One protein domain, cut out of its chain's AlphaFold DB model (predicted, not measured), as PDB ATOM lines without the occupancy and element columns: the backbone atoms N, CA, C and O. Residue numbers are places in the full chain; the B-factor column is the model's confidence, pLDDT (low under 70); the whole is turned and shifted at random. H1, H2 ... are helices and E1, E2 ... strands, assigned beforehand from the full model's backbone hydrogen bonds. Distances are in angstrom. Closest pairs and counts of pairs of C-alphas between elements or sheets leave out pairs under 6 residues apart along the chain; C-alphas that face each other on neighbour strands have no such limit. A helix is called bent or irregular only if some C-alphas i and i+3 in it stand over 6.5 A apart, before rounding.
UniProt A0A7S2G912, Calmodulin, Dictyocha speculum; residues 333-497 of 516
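Overview. This is residues 333 to 497 of the 516 residues of the protein "Calmodulin" of Dictyocha speculum (UniProt A0A7S2G912). Two lobes of mostly crossed helices lie one after the other along the longest axis: H1 to H5 with a tiny two-stranded sheet, E1 and E2, make one, in which H2 and H5 alone run side by side at a shallow tilt of 11 degrees, and H6 to H10 make the other. H5, near the middle of the whole, packs on H7 of the second lobe. The printed part has 165 residues, with ten named helices and two named strands in the order H1 H2 E1 H3 H4 E2 H5 H6 H7 H8 H9 H10; the sheet is antiparallel and the class is mostly helix. The whole is compact, with a radius of gyration of the C-alphas of 15.6 A and spans of 48 by 34 by 30 A.

Along the chain. E1 is residues 372 to 374 and E2 residues 404 to 406, each 7.1 A long; C-alpha 372 is at (31.423, 6.293, 208.232). H1, residues 333 to 348, begins at C-alpha (27.133, 29.360, 213.041) and is 22.2 A long. H2 is residues 353 to 365, 18.5 A; H3 375 to 382; H4 388 to 397; H5 407 to 415, 12.1 A. H6 is residues 422 to 433, 16.5 A; H7 443 to 453, 15.3 A; H8 458 to 472, 19.3 A; H9 482 to 491, 14.3 A. H10, residues 493 to 496, ends at C-alpha (38.999, 25.209, 196.415). H8 is irregular, with C-alphas 460 and 463 7.4 A apart.

Arrangement. E1 and E2 are antiparallel neighbours at 139 degrees; N 373 and O 405 are within hydrogen-bond range at 2.9 A, as are N 405 and O 373. The closest C-alphas of H4 and E2, Phe 397 and Val 405, are 5.9 A apart. H5 touches H2 at a shallow tilt of 11 degrees, opposite ways, closest at the C-alphas of Val 356 and Val 411, 6.7 A. H2 touches H3, with C-alphas 359 and 381 closest at 4.9 A. H1 touches H4, with C-alphas 341 and 393 closest at 6.0 A. H5 touches H7 at a steep tilt of 53 degrees, with C-alphas 409 and 452 closest at 4.7 A. H7 touches H8, with C-alphas 451 and 458 closest at 5.3 A. H9 touches H6, with C-alphas 426 and 486 closest at 6.0 A. H10 is close to but not clearly touching H9, with C-alphas 489 and 496 closest at 6.3 A. H4 and H9 are apart. Every O i to N i+4 pair is within hydrogen-bond range in H1, H2, H3, H5, H6, H7 and H9; H4 has 5 of 6, H8 9 of 11, and H10 is too short for one.

Size, cuts and confidence. The C-alphas of Gly 388 and Asp 475, the two farthest apart, are 49.1 A apart. The printed part has no cut, and no link is long. Mean pLDDT of the printed part is 81.6; residues 333 to 337, 388 to 389, 460, 476 and 494 to 496 are under 70.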
ATOM      1  N   GLN A 333      26.726  29.642 211.658       53.41
ATOM      2  CA  GLN A 333      27.133  29.360 213.041       53.41
ATOM      3  C   GLN A 333      27.684  27.938 213.201       53.41
ATOM      4  O   GLN A 333      28.786  27.768 213.714       53.41
ATOM      5  N   SER A 334      26.995  26.920 212.669       66.12
ATOM      6  CA  SER A 334      27.483  25.531 212.686       66.12
ATOM      7  C   SER A 334      28.839  25.396 211.982       66.12
ATOM      8  O   SER A 334      29.748  24.725 212.471       66.12
ATOM      9  N   ARG A 335      29.024  26.091 210.853       69.31
ATOM     10  CA  ARG A 335      30.303  26.117 210.135       69.31
ATOM     11  C   ARG A 335      31.414  26.799 210.937       69.31
ATOM     12  O   ARG A 335      32.557  26.351 210.888       69.31
ATOM     13  N   GLU A 336      31.112  27.897 211.616       66.12
ATOM     14  CA  GLU A 336      32.080  28.633 212.433       66.12
ATOM     15  C   GLU A 336      32.489  27.833 213.675       66.12
ATOM     16  O   GLU A 336      33.681  27.717 213.966       66.12
ATOM     17  N   GLU A 337      31.535  27.149 214.309       69.50
ATOM     18  CA  GLU A 337      31.775  26.229 215.421       69.50
ATOM     19  C   GLU A 337      32.611  25.008 214.988       69.50
ATOM     20  O   GLU A 337      33.610  24.694 215.646       69.50
ATOM     21  N   LYS A 338      32.306  24.392 213.828       79.06
ATOM     22  CA  LYS A 338      33.138  23.336 213.208       79.06
ATOM     23  C   LYS A 338      34.577  23.818 213.009       79.06
ATOM     24  O   LYS A 338      35.522  23.127 213.383       79.06
ATOM     25  N   ARG A 339      34.760  25.019 212.448       81.25
ATOM     26  CA  ARG A 339      36.088  25.608 212.198       81.25
ATOM     27  C   ARG A 339      36.850  25.884 213.495       81.25
ATOM     28  O   ARG A 339      38.032  25.560 213.567       81.25
ATOM     29  N   ARG A 340      36.193  26.450 214.512       79.31
ATOM     30  CA  ARG A 340      36.809  26.745 215.814       79.31
ATOM     31  C   ARG A 340      37.270  25.469 216.513       79.31
ATOM     32  O   ARG A 340      38.408  25.405 216.970       79.31
ATOM     33  N   MET A 341      36.417  24.446 216.560       75.06
ATOM     34  CA  MET A 341      36.744  23.190 217.235       75.06
ATOM     35  C   MET A 341      37.791  22.361 216.484       75.06
ATOM     36  O   MET A 341      38.644  21.756 217.126       75.06
ATOM     37  N   LEU A 342      37.813  22.389 215.147       84.25
ATOM     38  CA  LEU A 342      38.907  21.786 214.377       84.25
ATOM     39  C   LEU A 342      40.241  22.505 214.608       84.25
ATOM     40  O   LEU A 342      41.265  21.845 214.759       84.25
ATOM     41  N   ALA A 343      40.239  23.841 214.681       82.12
ATOM     42  CA  ALA A 343      41.443  24.610 214.999       82.12
ATOM     43  C   ALA A 343      41.972  24.298 216.409       82.12
ATOM     44  O   ALA A 343      43.183  24.162 216.589       82.12
ATOM     45  N   MET A 344      41.071  24.157 217.389       75.19
ATOM     46  CA  MET A 344      41.398  23.747 218.758       75.19
ATOM     47  C   MET A 344      41.965  22.322 218.784       75.19
ATOM     48  O   MET A 344      43.068  22.133 219.280       75.19
ATOM     49  N   LEU A 345      41.303  21.351 218.144       82.56
ATOM     50  CA  LEU A 345      41.784  19.966 218.072       82.56
ATOM     51  C   LEU A 345      43.197  19.871 217.478       82.56
ATOM     52  O   LEU A 345      44.056  19.176 218.026       82.56
ATOM     53  N   VAL A 346      43.433  20.574 216.365       84.88
ATOM     54  CA  VAL A 346      44.734  20.595 215.685       84.88
ATOM     55  C   VAL A 346      45.812  21.209 216.574       84.88
ATOM     56  O   VAL A 346      46.923  20.683 216.633       84.88
ATOM     57  N   LYS A 347      45.493  22.293 217.291       82.81
ATOM     58  CA  LYS A 347      46.425  22.968 218.200       82.81
ATOM     59  C   LYS A 347      46.737  22.122 219.438       82.81
ATOM     60  O   LYS A 347      47.910  21.961 219.762       82.81
ATOM     61  N   ASP A 348      45.716  21.576 220.092       75.75
ATOM     62  CA  ASP A 348      45.835  20.867 221.371       75.75
ATOM     63  C   ASP A 348      46.593  19.544 221.224       75.75
ATOM     64  O   ASP A 348      47.407  19.194 222.073       75.75
ATOM     65  N   ASN A 349      46.396  18.845 220.101       79.69
ATOM     66  CA  ASN A 349      47.048  17.559 219.834       79.69
ATOM     67  C   ASN A 349      48.271  17.687 218.914       79.69
ATOM     68  O   ASN A 349      48.838  16.678 218.504       79.69
ATOM     69  N   SER A 350      48.685  18.917 218.576       85.12
ATOM     70  CA  SER A 350      49.792  19.187 217.644       85.12
ATOM     71  C   SER A 350      49.671  18.410 216.323       85.12
ATOM     72  O   SER A 350      50.656  17.884 215.808       85.12
ATOM     73  N   ILE A 351      48.453  18.330 215.778       84.50
ATOM     74  CA  ILE A 351      48.151  17.544 214.577       84.50
ATOM     75  C   ILE A 351      48.829  18.201 213.374       84.50
ATOM     76  O   ILE A 351      48.492  19.317 212.974       84.50
ATOM     77  N   GLY A 352      49.789  17.502 212.783       86.56
ATOM     78  CA  GLY A 352      50.453  17.896 211.556       86.56
ATOM     79  C   GLY A 352      49.914  17.149 210.341       86.56
ATOM     80  O   GLY A 352      48.944  16.390 210.388       86.56
ATOM     81  N   GLN A 353      50.574  17.361 209.201       86.75
ATOM     82  CA  GLN A 353      50.195  16.700 207.952       86.75
ATOM     83  C   GLN A 353      50.373  15.179 208.030       86.75
ATOM     84  O   GLN A 353      49.603  14.445 207.422       86.75
ATOM     85  N   GLY A 354      51.361  14.698 208.793       86.06
ATOM     86  CA  GLY A 354      51.624  13.268 208.946       86.06
ATOM     87  C   GLY A 354      50.488  12.553 209.671       86.06
ATOM     88  O   GLY A 354      50.053  11.494 209.232       86.06
ATOM     89  N   GLU A 355      49.961  13.165 210.728       89.06
ATOM     90  CA  GLU A 355      48.876  12.628 211.546       89.06
ATOM     91  C   GLU A 355      47.559  12.580 210.758       89.06
ATOM     92  O   GLU A 355      46.872  11.559 210.772       89.06
ATOM     93  N   VAL A 356      47.242  13.633 209.991       89.44
ATOM     94  CA  VAL A 356      46.050  13.653 209.118       89.44
ATOM     95  C   VAL A 356      46.137  12.577 208.030       89.44
ATOM     96  O   VAL A 356      45.167  11.853 207.805       89.44
ATOM     97  N   MET A 357      47.298  12.433 207.380       87.00
ATOM     98  CA  MET A 357      47.519  11.404 206.354       87.00
ATOM     99  C   MET A 357      47.425   9.996 206.952       87.00
ATOM    100  O   MET A 357      46.704   9.147 206.428       87.00
ATOM    101  N   SER A 358      48.094   9.766 208.086       87.19
ATOM    102  CA  SER A 358      48.089   8.480 208.788       87.19
ATOM    103  C   SER A 358      46.681   8.080 209.230       87.19
ATOM    104  O   SER A 358      46.314   6.917 209.092       87.19
ATOM    105  N   CYS A 359      45.872   9.027 209.710       89.31
ATOM    106  CA  CYS A 359      44.482   8.780 210.094       89.31
ATOM    107  C   CYS A 359      43.659   8.213 208.925       89.31
ATOM    108  O   CYS A 359      43.009   7.172 209.061       89.31
ATOM    109  N   TYR A 360      43.743   8.835 207.742       89.00
ATOM    110  CA  TYR A 360      43.008   8.355 206.570       89.00
ATOM    111  C   TYR A 360      43.561   7.029 206.024       89.00
ATOM    112  O   TYR A 360      42.792   6.128 205.688       89.00
ATOM    113  N   GLU A 361      44.885   6.865 205.976       87.38
ATOM    114  CA  GLU A 361      45.514   5.610 205.548       87.38
ATOM    115  C   GLU A 361      45.123   4.437 206.458       87.38
ATOM    116  O   GLU A 361      44.773   3.358 205.968       87.38
ATOM    117  N   GLN A 362      45.127   4.646 207.777       87.06
ATOM    118  CA  GLN A 362      44.701   3.638 208.746       87.06
ATOM    119  C   GLN A 362      43.230   3.271 208.570       87.06
ATOM    120  O   GLN A 362      42.906   2.082 208.579       87.06
ATOM    121  N   PHE A 363      42.353   4.246 208.325       89.81
ATOM    122  CA  PHE A 363      40.956   3.970 208.005       89.81
ATOM    123  C   PHE A 363      40.806   3.155 206.714       89.81
ATOM    124  O   PHE A 363      40.106   2.141 206.699       89.81
ATOM    125  N   ALA A 364      41.503   3.535 205.639       86.31
ATOM    126  CA  ALA A 364      41.443   2.831 204.358       86.31
ATOM    127  C   ALA A 364      41.884   1.356 204.479       86.31
ATOM    128  O   ALA A 364      41.347   0.472 203.801       86.31
ATOM    129  N   LEU A 365      42.824   1.056 205.385       87.06
ATOM    130  CA  LEU A 365      43.263  -0.311 205.681       87.06
ATOM    131  C   LEU A 365      42.195  -1.168 206.376       87.06
ATOM    132  O   LEU A 365      42.239  -2.394 206.236       87.06
ATOM    133  N   LEU A 366      41.217  -0.560 207.057       86.00
ATOM    134  CA  LEU A 366      40.093  -1.281 207.665       86.00
ATOM    135  C   LEU A 366      39.160  -1.903 206.614       86.00
ATOM    136  O   LEU A 366      38.383  -2.796 206.953       86.00
ATOM    137  N   LYS A 367      39.254  -1.479 205.339       81.56
ATOM    138  CA  LYS A 367      38.471  -1.995 204.197       81.56
ATOM    139  C   LYS A 367      36.971  -2.072 204.487       81.56
ATOM    140  O   LYS A 367      36.304  -3.053 204.140       81.56
ATOM    141  N   ARG A 368      36.454  -1.048 205.162       80.94
ATOM    142  CA  ARG A 368      35.030  -0.941 205.457       80.94
ATOM    143  C   ARG A 368      34.249  -0.644 204.170       80.94
ATOM    144  O   ARG A 368      34.795  -0.023 203.261       80.94
ATOM    145  N   PRO A 369      33.008  -1.143 204.054       74.88
ATOM    146  CA  PRO A 369      32.164  -0.884 202.890       74.88
ATOM    147  C   PRO A 369      31.579   0.536 202.882       74.88
ATOM    148  O   PRO A 369      31.040   0.954 201.862       74.88
ATOM    149  N   ASP A 370      31.649   1.236 204.012       83.31
ATOM    150  CA  ASP A 370      31.081   2.550 204.269       83.31
ATOM    151  C   ASP A 370      32.158   3.545 204.730       83.31
ATOM    152  O   ASP A 370      33.094   3.181 205.439       83.31
ATOM    153  N   ASP A 371      32.011   4.815 204.342       87.06
ATOM    154  CA  ASP A 371      32.928   5.910 204.701       87.06
ATOM    155  C   ASP A 371      32.615   6.522 206.083       87.06
ATOM    156  O   ASP A 371      33.022   7.639 206.390       87.06
ATOM    157  N   ILE A 372      31.870   5.802 206.927       90.06
ATOM    158  CA  ILE A 372      31.423   6.293 208.232       90.06
ATOM    159  C   ILE A 372      32.293   5.760 209.371       90.06
ATOM    160  O   ILE A 372      32.671   4.583 209.417       90.06
ATOM    161  N   ILE A 373      32.575   6.626 210.335       91.62
ATOM    162  CA  ILE A 373      33.294   6.301 211.568       91.62
ATOM    163  C   ILE A 373      32.450   6.650 212.788       91.62
ATOM    164  O   ILE A 373      31.532   7.453 212.683       91.62
ATOM    165  N   THR A 374      32.761   6.047 213.935       91.62
ATOM    166  CA  THR A 374      32.225   6.427 215.253       91.62
ATOM    167  C   THR A 374      33.237   7.298 215.996       91.62
ATOM    168  O   THR A 374      34.420   7.300 215.650       91.62
ATOM    169  N   PHE A 375      32.802   8.003 217.043       88.19
ATOM    170  CA  PHE A 375      33.683   8.871 217.830       88.19
ATOM    171  C   PHE A 375      34.889   8.132 218.432       88.19
ATOM    172  O   PHE A 375      36.010   8.634 218.394       88.19
ATOM    173  N   ASP A 376      34.676   6.918 218.940       88.31
ATOM    174  CA  ASP A 376      35.759   6.134 219.537       88.31
ATOM    175  C   ASP A 376      36.801   5.748 218.471       88.31
ATOM    176  O   ASP A 376      37.999   5.921 218.681       88.31
ATOM    177  N   LEU A 377      36.346   5.342 217.276       90.19
ATOM    178  CA  LEU A 377      37.231   5.040 216.148       90.19
ATOM    179  C   LEU A 377      37.964   6.293 215.647       90.19
ATOM    180  O   LEU A 377      39.131   6.215 215.279       90.19
ATOM    181  N   PHE A 378      37.306   7.452 215.647       91.81
ATOM    182  CA  PHE A 378      37.944   8.729 215.327       91.81
ATOM    183  C   PHE A 378      39.111   9.040 216.275       91.81
ATOM    184  O   PHE A 378      40.202   9.375 215.811       91.81
ATOM    185  N   CYS A 379      38.902   8.876 217.585       85.12
ATOM    186  CA  CYS A 379      39.941   9.107 218.588       85.12
ATOM    187  C   CYS A 379      41.104   8.115 218.444       85.12
ATOM    188  O   CYS A 379      42.265   8.513 218.521       85.12
ATOM    189  N   GLU A 380      40.810   6.843 218.156       87.12
ATOM    190  CA  GLU A 380      41.828   5.817 217.895       87.12
ATOM    191  C   GLU A 380      42.677   6.130 216.653       87.12
ATOM    192  O   GLU A 380      43.905   6.029 216.712       87.12
ATOM    193  N   LEU A 381      42.048   6.536 215.542       89.19
ATOM    194  CA  LEU A 381      42.737   6.829 214.277       89.19
ATOM    195  C   LEU A 381      43.667   8.047 214.371       89.19
ATOM    196  O   LEU A 381      44.726   8.059 213.745       89.19
ATOM    197  N   LEU A 382      43.285   9.064 215.147       86.50
ATOM    198  CA  LEU A 382      44.127  10.237 215.406       86.50
ATOM    199  C   LEU A 382      45.050  10.076 216.620       86.50
ATOM    200  O   LEU A 382      45.903  10.932 216.831       86.50
ATOM    201  N   GLN A 383      44.910   8.991 217.389       83.50
ATOM    202  CA  GLN A 383      45.637   8.748 218.642       83.50
ATOM    203  C   GLN A 383      45.463   9.882 219.666       83.50
ATOM    204  O   GLN A 383      46.414  10.281 220.338       83.50
ATOM    205  N   ILE A 384      44.238  10.392 219.778       82.31
ATOM    206  CA  ILE A 384      43.861  11.489 220.677       82.31
ATOM    207  C   ILE A 384      42.966  10.982 221.807       82.31
ATOM    208  O   ILE A 384      42.262   9.980 221.664       82.31
ATOM    209  N   GLU A 385      42.984  11.675 222.943       75.06
ATOM    210  CA  GLU A 385      42.163  11.303 224.093       75.06
ATOM    211  C   GLU A 385      40.686  11.677 223.859       75.06
ATOM    212  O   GLU A 385      40.399  12.793 223.418       75.06
ATOM    213  N   PRO A 386      39.724  10.776 224.134       71.94
ATOM    214  CA  PRO A 386      38.309  11.072 223.960       71.94
ATOM    215  C   PRO A 386      37.811  12.054 225.031       71.94
ATOM    216  O   PRO A 386      37.491  11.660 226.150       71.94
ATOM    217  N   THR A 387      37.688  13.330 224.668       73.31
ATOM    218  CA  THR A 387      37.159  14.394 225.537       73.31
ATOM    219  C   THR A 387      35.714  14.764 225.194       73.31
ATOM    220  O   THR A 387      35.191  14.423 224.125       73.31
ATOM    221  N   GLY A 388      35.042  15.480 226.102       61.84
ATOM    222  CA  GLY A 388      33.695  16.009 225.855       61.84
ATOM    223  C   GLY A 388      33.676  17.034 224.717       61.84
ATOM    224  O   GLY A 388      32.745  17.070 223.915       61.84
ATOM    225  N   GLU A 389      34.749  17.807 224.585       67.12
ATOM    226  CA  GLU A 389      34.964  18.794 223.535       67.12
ATOM    227  C   GLU A 389      35.112  18.139 222.158       67.12
ATOM    228  O   GLU A 389      34.496  18.593 221.193       67.12
ATOM    229  N   TYR A 390      35.882  17.050 222.043       79.75
ATOM    230  CA  TYR A 390      36.046  16.342 220.767       79.75
ATOM    231  C   TYR A 390      34.796  15.546 220.403       79.75
ATOM    232  O   TYR A 390      34.487  15.403 219.220       79.75
ATOM    233  N   ARG A 391      34.038  15.086 221.405       79.25
ATOM    234  CA  ARG A 391      32.718  14.490 221.190       79.25
ATOM    235  C   ARG A 391      31.743  15.516 220.618       79.25
ATOM    236  O   ARG A 391      31.091  15.221 219.624       79.25
ATOM    237  N   ARG A 392      31.732  16.742 221.153       72.75
ATOM    238  CA  ARG A 392      30.947  17.858 220.603       72.75
ATOM    239  C   ARG A 392      31.377  18.215 219.176       72.75
ATOM    240  O   ARG A 392      30.526  18.438 218.321       72.75
ATOM    241  N   LEU A 393      32.682  18.231 218.881       82.50
ATOM    242  CA  LEU A 393      33.186  18.396 217.510       82.50
ATOM    243  C   LEU A 393      32.655  17.304 216.580       82.50
ATOM    244  O   LEU A 393      32.198  17.609 215.483       82.50
ATOM    245  N   PHE A 394      32.711  16.049 217.016       85.19
ATOM    246  CA  PHE A 394      32.223  14.913 216.247       85.19
ATOM    247  C   PHE A 394      30.714  15.015 215.977       85.19
ATOM    248  O   PHE A 394      30.285  14.855 214.839       85.19
ATOM    249  N   GLU A 395      29.925  15.394 216.983       81.50
ATOM    250  CA  GLU A 395      28.479  15.631 216.867       81.50
ATOM    251  C   GLU A 395      28.135  16.745 215.863       81.50
ATOM    252  O   GLU A 395      27.147  16.636 215.145       81.50
ATOM    253  N   LEU A 396      28.970  17.784 215.713       80.81
ATOM    254  CA  LEU A 396      28.728  18.805 214.682       80.81
ATOM    255  C   LEU A 396      28.815  18.262 213.253       80.81
ATOM    256  O   LEU A 396      28.202  18.825 212.340       80.81
ATOM    257  N   PHE A 397      29.620  17.227 213.025       83.50
ATOM    258  CA  PHE A 397      29.708  16.562 211.728       83.50
ATOM    259  C   PHE A 397      28.630  15.480 211.553       83.50
ATOM    260  O   PHE A 397      28.338  15.099 210.420       83.50
ATOM    261  N   ASP A 398      27.991  15.046 212.638       83.25
ATOM    262  CA  ASP A 398      26.906  14.064 212.657       83.25
ATOM    263  C   ASP A 398      25.548  14.732 212.389       83.25
ATOM    264  O   ASP A 398      24.690  14.887 213.259       83.25
ATOM    265  N   GLY A 399      25.352  15.183 211.148       72.44
ATOM    266  CA  GLY A 399      24.166  15.953 210.764       72.44
ATOM    267  C   GLY A 399      22.829  15.210 210.907       72.44
ATOM    268  O   GLY A 399      21.781  15.860 210.901       72.44
ATOM    269  N   ASP A 400      22.838  13.878 211.019       76.62
ATOM    270  CA  ASP A 400      21.643  13.050 211.213       76.62
ATOM    271  C   ASP A 400      21.517  12.452 212.626       76.62
ATOM    272  O   ASP A 400      20.542  11.743 212.894       76.62
ATOM    273  N   ASN A 401      22.433  12.800 213.543       73.75
ATOM    274  CA  ASN A 401      22.532  12.256 214.902       73.75
ATOM    275  C   ASN A 401      22.563  10.718 214.925       73.75
ATOM    276  O   ASN A 401      22.012  10.080 215.831       73.75
ATOM    277  N   SER A 402      23.156  10.102 213.901       80.94
ATOM    278  CA  SER A 402      23.307   8.649 213.816       80.94
ATOM    279  C   SER A 402      24.374   8.110 214.775       80.94
ATOM    280  O   SER A 402      24.479   6.896 214.973       80.94
ATOM    281  N   GLY A 403      25.169   8.997 215.376       77.50
ATOM    282  CA  GLY A 403      26.380   8.692 216.127       77.50
ATOM    283  C   GLY A 403      27.570   8.365 215.223       77.50
ATOM    284  O   GLY A 403      28.577   7.847 215.716       77.50
ATOM    285  N   SER A 404      27.450   8.598 213.911       87.25
ATOM    286  CA  SER A 404      28.466   8.272 212.911       87.25
ATOM    287  C   SER A 404      28.701   9.437 211.950       87.25
ATOM    288  O   SER A 404      27.778  10.143 211.571       87.25
ATOM    289  N   VAL A 405      29.950   9.622 211.526       89.62
ATOM    290  CA  VAL A 405      30.375  10.757 210.692       89.62
ATOM    291  C   VAL A 405      31.099  10.262 209.450       89.62
ATOM    292  O   VAL A 405      31.847   9.289 209.529       89.62
ATOM    293  N   ASP A 406      30.921  10.952 208.320       90.06
ATOM    294  CA  ASP A 406      31.728  10.738 207.115       90.06
ATOM    295  C   ASP A 406      33.184  11.163 207.369       90.06
ATOM    296  O   ASP A 406      33.498  12.345 207.556       90.06
ATOM    297  N   ILE A 407      34.100  10.191 207.363       90.19
ATOM    298  CA  ILE A 407      35.519  10.452 207.620       90.19
ATOM    299  C   ILE A 407      36.139  11.379 206.573       90.19
ATOM    300  O   ILE A 407      37.046  12.145 206.898       90.19
ATOM    301  N   LYS A 408      35.659  11.350 205.326       88.88
ATOM    302  CA  LYS A 408      36.188  12.191 204.249       88.88
ATOM    303  C   LYS A 408      35.887  13.665 204.532       88.88
ATOM    304  O   LYS A 408      36.757  14.510 204.317       88.88
ATOM    305  N   GLU A 409      34.702  13.970 205.081       89.00
ATOM    306  CA  GLU A 409      34.334  15.329 205.514       89.00
ATOM    307  C   GLU A 409      35.236  15.814 206.657       89.00
ATOM    308  O   GLU A 409      35.780  16.921 206.607       89.00
ATOM    309  N   LEU A 410      35.442  14.958 207.657       88.94
ATOM    310  CA  LEU A 410      36.210  15.279 208.855       88.94
ATOM    311  C   LEU A 410      37.708  15.472 208.556       88.94
ATOM    312  O   LEU A 410      38.307  16.455 208.994       88.94
ATOM    313  N   VAL A 411      38.305  14.588 207.749       90.38
ATOM    314  CA  VAL A 411      39.719  14.661 207.333       90.38
ATOM    315  C   VAL A 411      39.989  15.909 206.491       90.38
ATOM    316  O   VAL A 411      40.958  16.628 206.749       90.38
ATOM    317  N   LEU A 412      39.117  16.226 205.523       87.94
ATOM    318  CA  LEU A 412      39.222  17.478 204.763       87.94
ATOM    319  C   LEU A 412      39.094  18.707 205.668       87.94
ATOM    320  O   LEU A 412      39.815  19.693 205.486       87.94
ATOM    321  N   GLY A 413      38.200  18.638 206.657       87.00
ATOM    322  CA  GLY A 413      38.019  19.678 207.656       87.00
ATOM    323  C   GLY A 413      39.291  19.959 208.453       87.00
ATOM    324  O   GLY A 413      39.695  21.119 208.552       87.00
ATOM    325  N   LEU A 414      39.956  18.915 208.955       88.56
ATOM    326  CA  LEU A 414      41.235  19.019 209.671       88.56
ATOM    327  C   LEU A 414      42.331  19.614 208.795       88.56
ATOM    328  O   LEU A 414      43.065  20.508 209.219       88.56
ATOM    329  N   MET A 415      42.401  19.170 207.541       86.19
ATOM    330  CA  MET A 415      43.428  19.610 206.608       86.19
ATOM    331  C   MET A 415      43.387  21.126 206.351       86.19
ATOM    332  O   MET A 415      44.411  21.709 206.013       86.19
ATOM    333  N   ASN A 416      42.250  21.810 206.530       84.31
ATOM    334  CA  ASN A 416      42.172  23.280 206.435       84.31
ATOM    335  C   ASN A 416      42.993  24.035 207.494       84.31
ATOM    336  O   ASN A 416      43.288  25.210 207.290       84.31
ATOM    337  N   PHE A 417      43.340  23.392 208.608       83.94
ATOM    338  CA  PHE A 417      44.062  24.010 209.725       83.94
ATOM    339  C   PHE A 417      45.516  23.547 209.827       83.94
ATOM    340  O   PHE A 417      46.275  24.063 210.647       83.94
ATOM    341  N   VAL A 418      45.914  22.614 208.964       83.94
ATOM    342  CA  VAL A 418      47.276  22.098 208.868       83.94
ATOM    343  C   VAL A 418      47.981  22.749 207.681       83.94
ATOM    344  O   VAL A 418      47.420  22.884 206.594       83.94
ATOM    345  N   THR A 419      49.236  23.148 207.873       80.50
ATOM    346  CA  THR A 419      50.081  23.645 206.782       80.50
ATOM    347  C   THR A 419      50.541  22.473 205.918       80.50
ATOM    348  O   THR A 419      51.307  21.635 206.393       80.50
ATOM    349  N   VAL A 420      50.078  22.426 204.669       79.00
ATOM    350  CA  VAL A 420      50.390  21.377 203.688       79.00
ATOM    351  C   VAL A 420      50.679  22.037 202.345       79.00
ATOM    352  O   VAL A 420      49.981  22.980 201.965       79.00
ATOM    353  N   ASP A 421      51.676  21.532 201.622       84.44
ATOM    354  CA  ASP A 421      51.951  21.970 200.253       84.44
ATOM    355  C   ASP A 421      50.762  21.654 199.331       84.44
ATOM    356  O   ASP A 421      50.148  20.587 199.423       84.44
ATOM    357  N   THR A 422      50.447  22.571 198.413       83.12
ATOM    358  CA  THR A 422      49.283  22.456 197.520       83.12
ATOM    359  C   THR A 422      49.274  21.145 196.732       83.12
ATOM    360  O   THR A 422      48.236  20.493 196.659       83.12
ATOM    361  N   ASP A 423      50.425  20.703 196.221       85.06
ATOM    362  CA  ASP A 423      50.550  19.451 195.463       85.06
ATOM    363  C   ASP A 423      50.216  18.216 196.309       85.06
ATOM    364  O   ASP A 423      49.524  17.296 195.858       85.06
ATOM    365  N   VAL A 424      50.675  18.202 197.564       83.94
ATOM    366  CA  VAL A 424      50.413  17.115 198.517       83.94
ATOM    367  C   VAL A 424      48.932  17.101 198.887       83.94
ATOM    368  O   VAL A 424      48.301  16.044 198.881       83.94
ATOM    369  N   ARG A 425      48.352  18.282 199.125       86.81
ATOM    370  CA  ARG A 425      46.923  18.447 199.404       86.81
ATOM    371  C   ARG A 425      46.058  17.961 198.241       86.81
ATOM    372  O   ARG A 425      45.113  17.209 198.465       86.81
ATOM    373  N   CYS A 426      46.377  18.356 197.010       87.44
ATOM    374  CA  CYS A 426      45.660  17.927 195.810       87.44
ATOM    375  C   CYS A 426      45.769  16.414 195.600       87.44
ATOM    376  O   CYS A 426      44.754  15.766 195.357       87.44
ATOM    377  N   SER A 427      46.962  15.844 195.783       86.19
ATOM    378  CA  SER A 427      47.187  14.398 195.681       86.19
ATOM    379  C   SER A 427      46.370  13.611 196.709       86.19
ATOM    380  O   SER A 427      45.761  12.599 196.363       86.19
ATOM    381  N   LEU A 428      46.298  14.091 197.958       84.44
ATOM    382  CA  LEU A 428      45.480  13.462 198.995       84.44
ATOM    383  C   LEU A 428      43.991  13.531 198.643       84.44
ATOM    384  O   LEU A 428      43.323  12.502 198.658       84.44
ATOM    385  N   ILE A 429      43.473  14.712 198.290       88.19
ATOM    386  CA  ILE A 429      42.061  14.891 197.907       88.19
ATOM    387  C   ILE A 429      41.686  13.938 196.777       88.19
ATOM    388  O   ILE A 429      40.649  13.278 196.841       88.19
ATOM    389  N   PHE A 430      42.559  13.835 195.777       87.19
ATOM    390  CA  PHE A 430      42.384  12.916 194.668       87.19
ATOM    391  C   PHE A 430      42.315  11.468 195.156       87.19
ATOM    392  O   PHE A 430      41.375  10.758 194.829       87.19
ATOM    393  N   SER A 431      43.239  11.049 196.025       83.31
ATOM    394  CA  SER A 431      43.243   9.692 196.584       83.31
ATOM    395  C   SER A 431      42.028   9.363 197.466       83.31
ATOM    396  O   SER A 431      41.649   8.196 197.546       83.31
ATOM    397  N   ILE A 432      41.420  10.366 198.114       86.44
ATOM    398  CA  ILE A 432      40.238  10.197 198.973       86.44
ATOM    399  C   ILE A 432      38.963  10.029 198.133       86.44
ATOM    400  O   ILE A 432      38.067   9.270 198.515       86.44
ATOM    401  N   TYR A 433      38.851  10.768 197.023       86.06
ATOM    402  CA  TYR A 433      37.597  10.898 196.277       86.06
ATOM    403  C   TYR A 433      37.567  10.162 194.934       86.06
ATOM    404  O   TYR A 433      36.471   9.760 194.562       86.06
ATOM    405  N   ASP A 434      38.703   9.887 194.277       83.81
ATOM    406  CA  ASP A 434      38.804   9.012 193.086       83.81
ATOM    407  C   ASP A 434      38.631   7.534 193.491       83.81
ATOM    408  O   ASP A 434      39.551   6.709 193.479       83.81
ATOM    409  N   THR A 435      37.426   7.209 193.959       70.25
ATOM    410  CA  THR A 435      37.113   5.917 194.586       70.25
ATOM    411  C   THR A 435      37.076   4.799 193.544       70.25
ATOM    412  O   THR A 435      37.415   3.649 193.842       70.25
ATOM    413  N   ASP A 436      36.688   5.130 192.311       76.44
ATOM    414  CA  ASP A 436      36.655   4.198 191.186       76.44
ATOM    415  C   ASP A 436      38.019   4.033 190.492       76.44
ATOM    416  O   ASP A 436      38.172   3.134 189.657       76.44
ATOM    417  N   LYS A 437      39.025   4.821 190.906       79.00
ATOM    418  CA  LYS A 437      40.376   4.856 190.332       79.00
ATOM    419  C   LYS A 437      40.348   5.101 188.830       79.00
ATOM    420  O   LYS A 437      41.181   4.558 188.094       79.00
ATOM    421  N   SER A 438      39.362   5.868 188.377       82.56
ATOM    422  CA  SER A 438      39.257   6.289 186.987       82.56
ATOM    423  C   SER A 438      40.425   7.189 186.602       82.56
ATOM    424  O   SER A 438      40.784   7.238 185.425       82.56
ATOM    425  N   GLY A 439      41.059   7.844 187.582       83.62
ATOM    426  CA  GLY A 439      42.060   8.868 187.334       83.62
ATOM    427  C   GLY A 439      41.437  10.221 186.999       83.62
ATOM    428  O   GLY A 439      42.164  11.109 186.547       83.62
ATOM    429  N   PHE A 440      40.132  10.400 187.256       88.38
ATOM    430  CA  PHE A 440      39.397  11.642 187.029       88.38
ATOM    431  C   PHE A 440      38.404  11.934 188.159       88.38
ATOM    432  O   PHE A 440      37.720  11.044 188.642       88.38
ATOM    433  N   LEU A 441      38.265  13.206 188.535       88.25
ATOM    434  CA  LEU A 441      37.219  13.665 189.450       88.25
ATOM    435  C   LEU A 441      35.967  14.058 188.666       88.25
ATOM    436  O   LEU A 441      35.959  15.045 187.924       88.25
ATOM    437  N   SER A 442      34.891  13.310 188.866       89.62
ATOM    438  CA  SER A 442      33.566  13.612 188.336       89.62
ATOM    439  C   SER A 442      32.939  14.846 189.005       89.62
ATOM    440  O   SER A 442      33.384  15.352 190.039       89.62
ATOM    441  N   MET A 443      31.836  15.339 188.433       86.44
ATOM    442  CA  MET A 443      31.115  16.493 188.986       86.44
ATOM    443  C   MET A 443      30.560  16.235 190.397       86.44
ATOM    444  O   MET A 443      30.538  17.161 191.209       86.44
ATOM    445  N   ASP A 444      30.096  15.018 190.707       87.75
ATOM    446  CA  ASP A 444      29.582  14.721 192.053       87.75
ATOM    447  C   ASP A 444      30.717  14.611 193.079       87.75
ATOM    448  O   ASP A 444      30.593  15.160 194.173       87.75
ATOM    449  N   GLU A 445      31.855  14.020 192.707       88.88
ATOM    450  CA  GLU A 445      33.051  13.984 193.559       88.88
ATOM    451  C   GLU A 445      33.563  15.394 193.851       88.88
ATOM    452  O   GLU A 445      33.803  15.736 195.009       88.88
ATOM    453  N   LEU A 446      33.611  16.268 192.843       87.69
ATOM    454  CA  LEU A 446      33.982  17.667 193.044       87.69
ATOM    455  C   LEU A 446      32.997  18.418 193.956       87.69
ATOM    456  O   LEU A 446      33.410  19.265 194.754       87.69
ATOM    457  N   LEU A 447      31.694  18.125 193.860       85.25
ATOM    458  CA  LEU A 447      30.699  18.678 194.780       85.25
ATOM    459  C   LEU A 447      30.945  18.209 196.214       85.25
ATOM    460  O   LEU A 447      30.901  19.056 197.105       85.25
ATOM    461  N   ASN A 448      31.231  16.918 196.418       87.00
ATOM    462  CA  ASN A 448      31.540  16.338 197.729       87.00
ATOM    463  C   ASN A 448      32.791  16.984 198.345       87.00
ATOM    464  O   ASN A 448      32.752  17.424 199.495       87.00
ATOM    465  N   ILE A 449      33.861  17.128 197.552       87.62
ATOM    466  CA  ILE A 449      35.111  17.785 197.961       87.62
ATOM    467  C   ILE A 449      34.834  19.218 198.416       87.62
ATOM    468  O   ILE A 449      35.249  19.629 199.498       87.62
ATOM    469  N   LEU A 450      34.118  20.000 197.603       82.31
ATOM    470  CA  LEU A 450      33.856  21.403 197.912       82.31
ATOM    471  C   LEU A 450      32.913  21.577 199.105       82.31
ATOM    472  O   LEU A 450      33.113  22.511 199.883       82.31
ATOM    473  N   SER A 451      31.898  20.722 199.263       82.88
ATOM    474  CA  SER A 451      31.007  20.777 200.428       82.88
ATOM    475  C   SER A 451      31.756  20.472 201.718       82.88
ATOM    476  O   SER A 451      31.622  21.227 202.678       82.88
ATOM    477  N   ALA A 452      32.597  19.437 201.711       84.25
ATOM    478  CA  ALA A 452      33.404  19.055 202.861       84.25
ATOM    479  C   ALA A 452      34.447  20.126 203.200       84.25
ATOM    480  O   ALA A 452      34.513  20.615 204.326       84.25
ATOM    481  N   ASN A 453      35.204  20.583 202.203       81.50
ATOM    482  CA  ASN A 453      36.295  21.523 202.433       81.50
ATOM    483  C   ASN A 453      35.805  22.925 202.851       81.50
ATOM    484  O   ASN A 453      36.505  23.628 203.577       81.50
ATOM    485  N   HIS A 454      34.597  23.340 202.440       75.50
ATOM    486  CA  HIS A 454      33.960  24.587 202.900       75.50
ATOM    487  C   HIS A 454      32.978  24.379 204.069       75.50
ATOM    488  O   HIS A 454      32.374  25.366 204.498       75.50
ATOM    489  N   MET A 455      32.819  23.144 204.569       75.31
ATOM    490  CA  MET A 455      31.884  22.745 205.637       75.31
ATOM    491  C   MET A 455      30.478  23.320 205.415       75.31
ATOM    492  O   MET A 455      29.937  24.057 206.237       75.31
ATOM    493  N   THR A 456      29.918  23.065 204.232       73.94
ATOM    494  CA  THR A 456      28.630  23.613 203.781       73.94
ATOM    495  C   THR A 456      27.905  22.618 202.879       73.94
ATOM    496  O   THR A 456      28.512  21.746 202.274       73.94
ATOM    497  N   THR A 457      26.602  22.803 202.677       77.00
ATOM    498  CA  THR A 457      25.804  21.940 201.792       77.00
ATOM    499  C   THR A 457      26.223  21.996 200.308       77.00
ATOM    500  O   THR A 457      26.622  23.049 199.795       77.00
ATOM    501  N   LYS A 458      26.024  20.888 199.566       78.62
ATOM    502  CA  LYS A 458      26.244  20.792 198.099       78.62
ATOM    503  C   LYS A 458      25.565  21.924 197.313       78.62
ATOM    504  O   LYS A 458      26.110  22.441 196.337       78.62
ATOM    505  N   LYS A 459      24.379  22.355 197.760       75.06
ATOM    506  CA  LYS A 459      23.601  23.445 197.148       75.06
ATOM    507  C   LYS A 459      24.374  24.768 197.128       75.06
ATOM    508  O   LYS A 459      24.318  25.492 196.134       75.06
ATOM    509  N   ASN A 460      25.119  25.064 198.193       65.06
ATOM    510  CA  ASN A 460      25.871  26.309 198.337       65.06
ATOM    511  C   ASN A 460      27.159  26.317 197.488       65.06
ATOM    512  O   ASN A 460      27.611  27.385 197.069       65.06
ATOM    513  N   VAL A 461      27.723  25.144 197.174       76.62
ATOM    514  CA  VAL A 461      28.967  25.003 196.388       76.62
ATOM    515  C   VAL A 461      28.751  24.678 194.912       76.62
ATOM    516  O   VAL A 461      29.688  24.798 194.127       76.62
ATOM    517  N   ALA A 462      27.525  24.370 194.484       76.62
ATOM    518  CA  ALA A 462      27.233  23.954 193.110       76.62
ATOM    519  C   ALA A 462      27.737  24.919 192.021       76.62
ATOM    520  O   ALA A 462      28.281  24.498 191.002       76.62
ATOM    521  N   LYS A 463      27.622  26.235 192.254       73.06
ATOM    522  CA  LYS A 463      28.143  27.254 191.324       73.06
ATOM    523  C   LYS A 463      29.676  27.282 191.276       73.06
ATOM    524  O   LYS A 463      30.243  27.528 190.210       73.06
ATOM    525  N   LYS A 464      30.338  27.037 192.415       75.12
ATOM    526  CA  LYS A 464      31.803  26.947 192.505       75.12
ATOM    527  C   LYS A 464      32.296  25.715 191.745       75.12
ATOM    528  O   LYS A 464      33.144  25.864 190.874       75.12
ATOM    529  N   ALA A 465      31.679  24.554 191.979       81.62
ATOM    530  CA  ALA A 465      31.996  23.302 191.287       81.62
ATOM    531  C   ALA A 465      31.878  23.437 189.760       81.62
ATOM    532  O   ALA A 465      32.813  23.120 189.032       81.62
ATOM    533  N   ALA A 466      30.781  24.020 189.264       80.56
ATOM    534  CA  ALA A 466      30.592  24.237 187.827       80.56
ATOM    535  C   ALA A 466      31.646  25.182 187.219       80.56
ATOM    536  O   ALA A 466      32.030  25.032 186.060       80.56
ATOM    537  N   THR A 467      32.117  26.163 187.997       78.19
ATOM    538  CA  THR A 467      33.182  27.081 187.570       78.19
ATOM    539  C   THR A 467      34.524  26.358 187.485       78.19
ATOM    540  O   THR A 467      35.228  26.529 186.494       78.19
ATOM    541  N   VAL A 468      34.836  25.526 188.481       80.88
ATOM    542  CA  VAL A 468      36.051  24.701 188.531       80.88
ATOM    543  C   VAL A 468      36.088  23.714 187.364       80.88
ATOM    544  O   VAL A 468      37.056  23.744 186.613       80.88
ATOM    545  N   MET A 469      35.015  22.948 187.115       83.38
ATOM    546  CA  MET A 469      34.946  22.039 185.957       83.38
ATOM    547  C   MET A 469      35.172  22.786 184.643       83.38
ATOM    548  O   MET A 469      36.004  22.397 183.838       83.38
ATOM    549  N   LYS A 470      34.480  23.912 184.437       81.81
ATOM    550  CA  LYS A 470      34.578  24.680 183.190       81.81
ATOM    551  C   LYS A 470      35.972  25.267 182.936       81.81
ATOM    552  O   LYS A 470      36.319  25.523 181.787       81.81
ATOM    553  N   GLN A 471      36.709  25.600 183.992       78.00
ATOM    554  CA  GLN A 471      38.015  26.254 183.883       78.00
ATOM    555  C   GLN A 471      39.190  25.278 183.942       78.00
ATOM    556  O   GLN A 471      40.257  25.633 183.444       78.00
ATOM    557  N   GLY A 472      39.000  24.116 184.569       76.12
ATOM    558  CA  GLY A 472      40.017  23.082 184.734       76.12
ATOM    559  C   GLY A 472      40.021  22.033 183.639       76.12
ATOM    560  O   GLY A 472      41.098  21.632 183.233       76.12
ATOM    561  N   ASN A 473      38.848  21.642 183.140       78.06
ATOM    562  CA  ASN A 473      38.713  20.601 182.127       78.06
ATOM    563  C   ASN A 473      39.026  21.192 180.748       78.06
ATOM    564  O   ASN A 473      38.190  21.843 180.109       78.06
ATOM    565  N   THR A 474      40.284  21.058 180.353       71.50
ATOM    566  CA  THR A 474      40.834  21.649 179.131       71.50
ATOM    567  C   THR A 474      40.885  20.663 177.974       71.50
ATOM    568  O   THR A 474      40.932  21.091 176.816       71.50
ATOM    569  N   ASP A 475      40.834  19.369 178.275       70.62
ATOM    570  CA  ASP A 475      40.850  18.270 177.313       70.62
ATOM    571  C   ASP A 475      39.442  17.819 176.871       70.62
ATOM    572  O   ASP A 475      39.295  17.237 175.792       70.62
ATOM    573  N   GLY A 476      38.397  18.197 177.614       68.44
ATOM    574  CA  GLY A 476      36.998  17.906 177.312       68.44
ATOM    575  C   GLY A 476      36.537  16.525 177.779       68.44
ATOM    576  O   GLY A 476      35.516  16.045 177.276       68.44
ATOM    577  N   GLU A 477      37.274  15.884 178.690       73.88
ATOM    578  CA  GLU A 477      36.918  14.582 179.257       73.88
ATOM    579  C   GLU A 477      35.796  14.688 180.305       73.88
ATOM    580  O   GLU A 477      35.406  15.774 180.722       73.88
ATOM    581  N   ASP A 478      35.189  13.575 180.721       72.75
ATOM    582  CA  ASP A 478      34.013  13.587 181.618       72.75
ATOM    583  C   ASP A 478      34.407  13.738 183.113       72.75
ATOM    584  O   ASP A 478      33.763  13.194 184.010       72.75
ATOM    585  N   GLY A 479      35.485  14.482 183.396       83.44
ATOM    586  CA  GLY A 479      36.040  14.698 184.734       83.44
ATOM    587  C   GLY A 479      37.263  15.622 184.736       83.44
ATOM    588  O   GLY A 479      37.609  16.190 183.707       83.44
ATOM    589  N   LEU A 480      37.885  15.812 185.902       86.94
ATOM    590  CA  LEU A 480      39.149  16.549 186.056       86.94
ATOM    591  C   LEU A 480      40.285  15.591 186.395       86.94
ATOM    592  O   LEU A 480      40.209  14.888 187.403       86.94
ATOM    593  N   SER A 481      41.362  15.614 185.615       89.56
ATOM    594  CA  SER A 481      42.590  14.897 185.978       89.56
ATOM    595  C   SER A 481      43.294  15.546 187.184       89.56
ATOM    596  O   SER A 481      43.040  16.703 187.532       89.56
ATOM    597  N   LEU A 482      44.219  14.824 187.830       87.25
ATOM    598  CA  LEU A 482      45.018  15.364 188.943       87.25
ATOM    599  C   LEU A 482      45.814  16.616 188.531       87.25
ATOM    600  O   LEU A 482      45.905  17.575 189.300       87.25
ATOM    601  N   GLU A 483      46.369  16.620 187.318       85.62
ATOM    602  CA  GLU A 483      47.138  17.749 186.780       85.62
ATOM    603  C   GLU A 483      46.245  18.986 186.594       85.62
ATOM    604  O   GLU A 483      46.600  20.085 187.022       85.62
ATOM    605  N   GLU A 484      45.046  18.806 186.039       87.25
ATOM    606  CA  GLU A 484      44.072  19.885 185.851       87.25
ATOM    607  C   GLU A 484      43.516  20.409 187.177       87.25
ATOM    608  O   GLU A 484      43.399  21.622 187.367       87.25
ATOM    609  N   PHE A 485      43.211  19.519 188.124       87.44
ATOM    610  CA  PHE A 485      42.756  19.903 189.458       87.44
ATOM    611  C   PHE A 485      43.820  20.732 190.193       87.44
ATOM    612  O   PHE A 485      43.508  21.778 190.771       87.44
ATOM    613  N   THR A 486      45.087  20.321 190.093       86.06
ATOM    614  CA  THR A 486      46.225  21.046 190.674       86.06
ATOM    615  C   THR A 486      46.382  22.421 190.026       86.06
ATOM    616  O   THR A 486      46.430  23.427 190.735       86.06
ATOM    617  N   LEU A 487      46.315  22.510 188.693       83.81
ATOM    618  CA  LEU A 487      46.388  23.783 187.967       83.81
ATOM    619  C   LEU A 487      45.266  24.760 188.373       83.81
ATOM    620  O   LEU A 487      45.494  25.965 188.521       83.81
ATOM    621  N   VAL A 488      44.038  24.267 188.570       80.75
ATOM    622  CA  VAL A 488      42.926  25.106 189.052       80.75
ATOM    623  C   VAL A 488      43.161  25.571 190.486       80.75
ATOM    624  O   VAL A 488      42.839  26.718 190.804       80.75
ATOM    625  N   SER A 489      43.740  24.722 191.335       80.38
ATOM    626  CA  SER A 489      44.071  25.061 192.720       80.38
ATOM    627  C   SER A 489      45.110  26.177 192.831       80.38
ATOM    628  O   SER A 489      44.956  27.070 193.661       80.38
ATOM    629  N   GLU A 490      46.090  26.219 191.928       81.00
ATOM    630  CA  GLU A 490      47.071  27.307 191.859       81.00
ATOM    631  C   GLU A 490      46.458  28.602 191.320       81.00
ATOM    632  O   GLU A 490      46.753  29.702 191.791       81.00
ATOM    633  N   LYS A 491      45.580  28.485 190.319       73.81
ATOM    634  CA  LYS A 491      44.975  29.639 189.647       73.81
ATOM    635  C   LYS A 491      43.862  30.292 190.469       73.81
ATOM    636  O   LYS A 491      43.665  31.505 190.379       73.81
ATOM    637  N   PHE A 492      43.129  29.501 191.251       70.12
ATOM    638  CA  PHE A 492      41.990  29.938 192.061       70.12
ATOM    639  C   PHE A 492      41.982  29.278 193.453       70.12
ATOM    640  O   PHE A 492      41.017  28.583 193.799       70.12
ATOM    641  N   PRO A 493      42.997  29.536 194.296       70.44
ATOM    642  CA  PRO A 493      43.173  28.845 195.575       70.44
ATOM    643  C   PRO A 493      41.960  29.006 196.493       70.44
ATOM    644  O   PRO A 493      41.449  28.019 197.004       70.44
ATOM    645  N   ASN A 494      41.395  30.214 196.588       66.88
ATOM    646  CA  ASN A 494      40.263  30.523 197.475       66.88
ATOM    647  C   ASN A 494      38.931  29.854 197.080       66.88
ATOM    648  O   ASN A 494      37.973  29.837 197.861       66.88
ATOM    649  N   ILE A 495      38.818  29.353 195.843       67.62
ATOM    650  CA  ILE A 495      37.620  28.629 195.395       67.62
ATOM    651  C   ILE A 495      37.634  27.210 195.957       67.62
ATOM    652  O   ILE A 495      36.590  26.718 196.394       67.62
ATOM    653  N   LEU A 496      38.808  26.582 195.969       68.69
ATOM    654  CA  LEU A 496      38.999  25.209 196.415       68.69
ATOM    655  C   LEU A 496      39.289  25.154 197.912       68.69
ATOM    656  O   LEU A 496      38.606  24.421 198.623       68.69
ATOM    657  N   PHE A 497      40.191  26.000 198.407       76.75
ATOM    658  CA  PHE A 497      40.635  26.055 199.795       76.75
ATOM    659  C   PHE A 497      40.164  27.351 200.469       76.75
ATOM    660  O   PHE A 497      40.415  28.435 199.948       76.75
TER     661      PHE A 497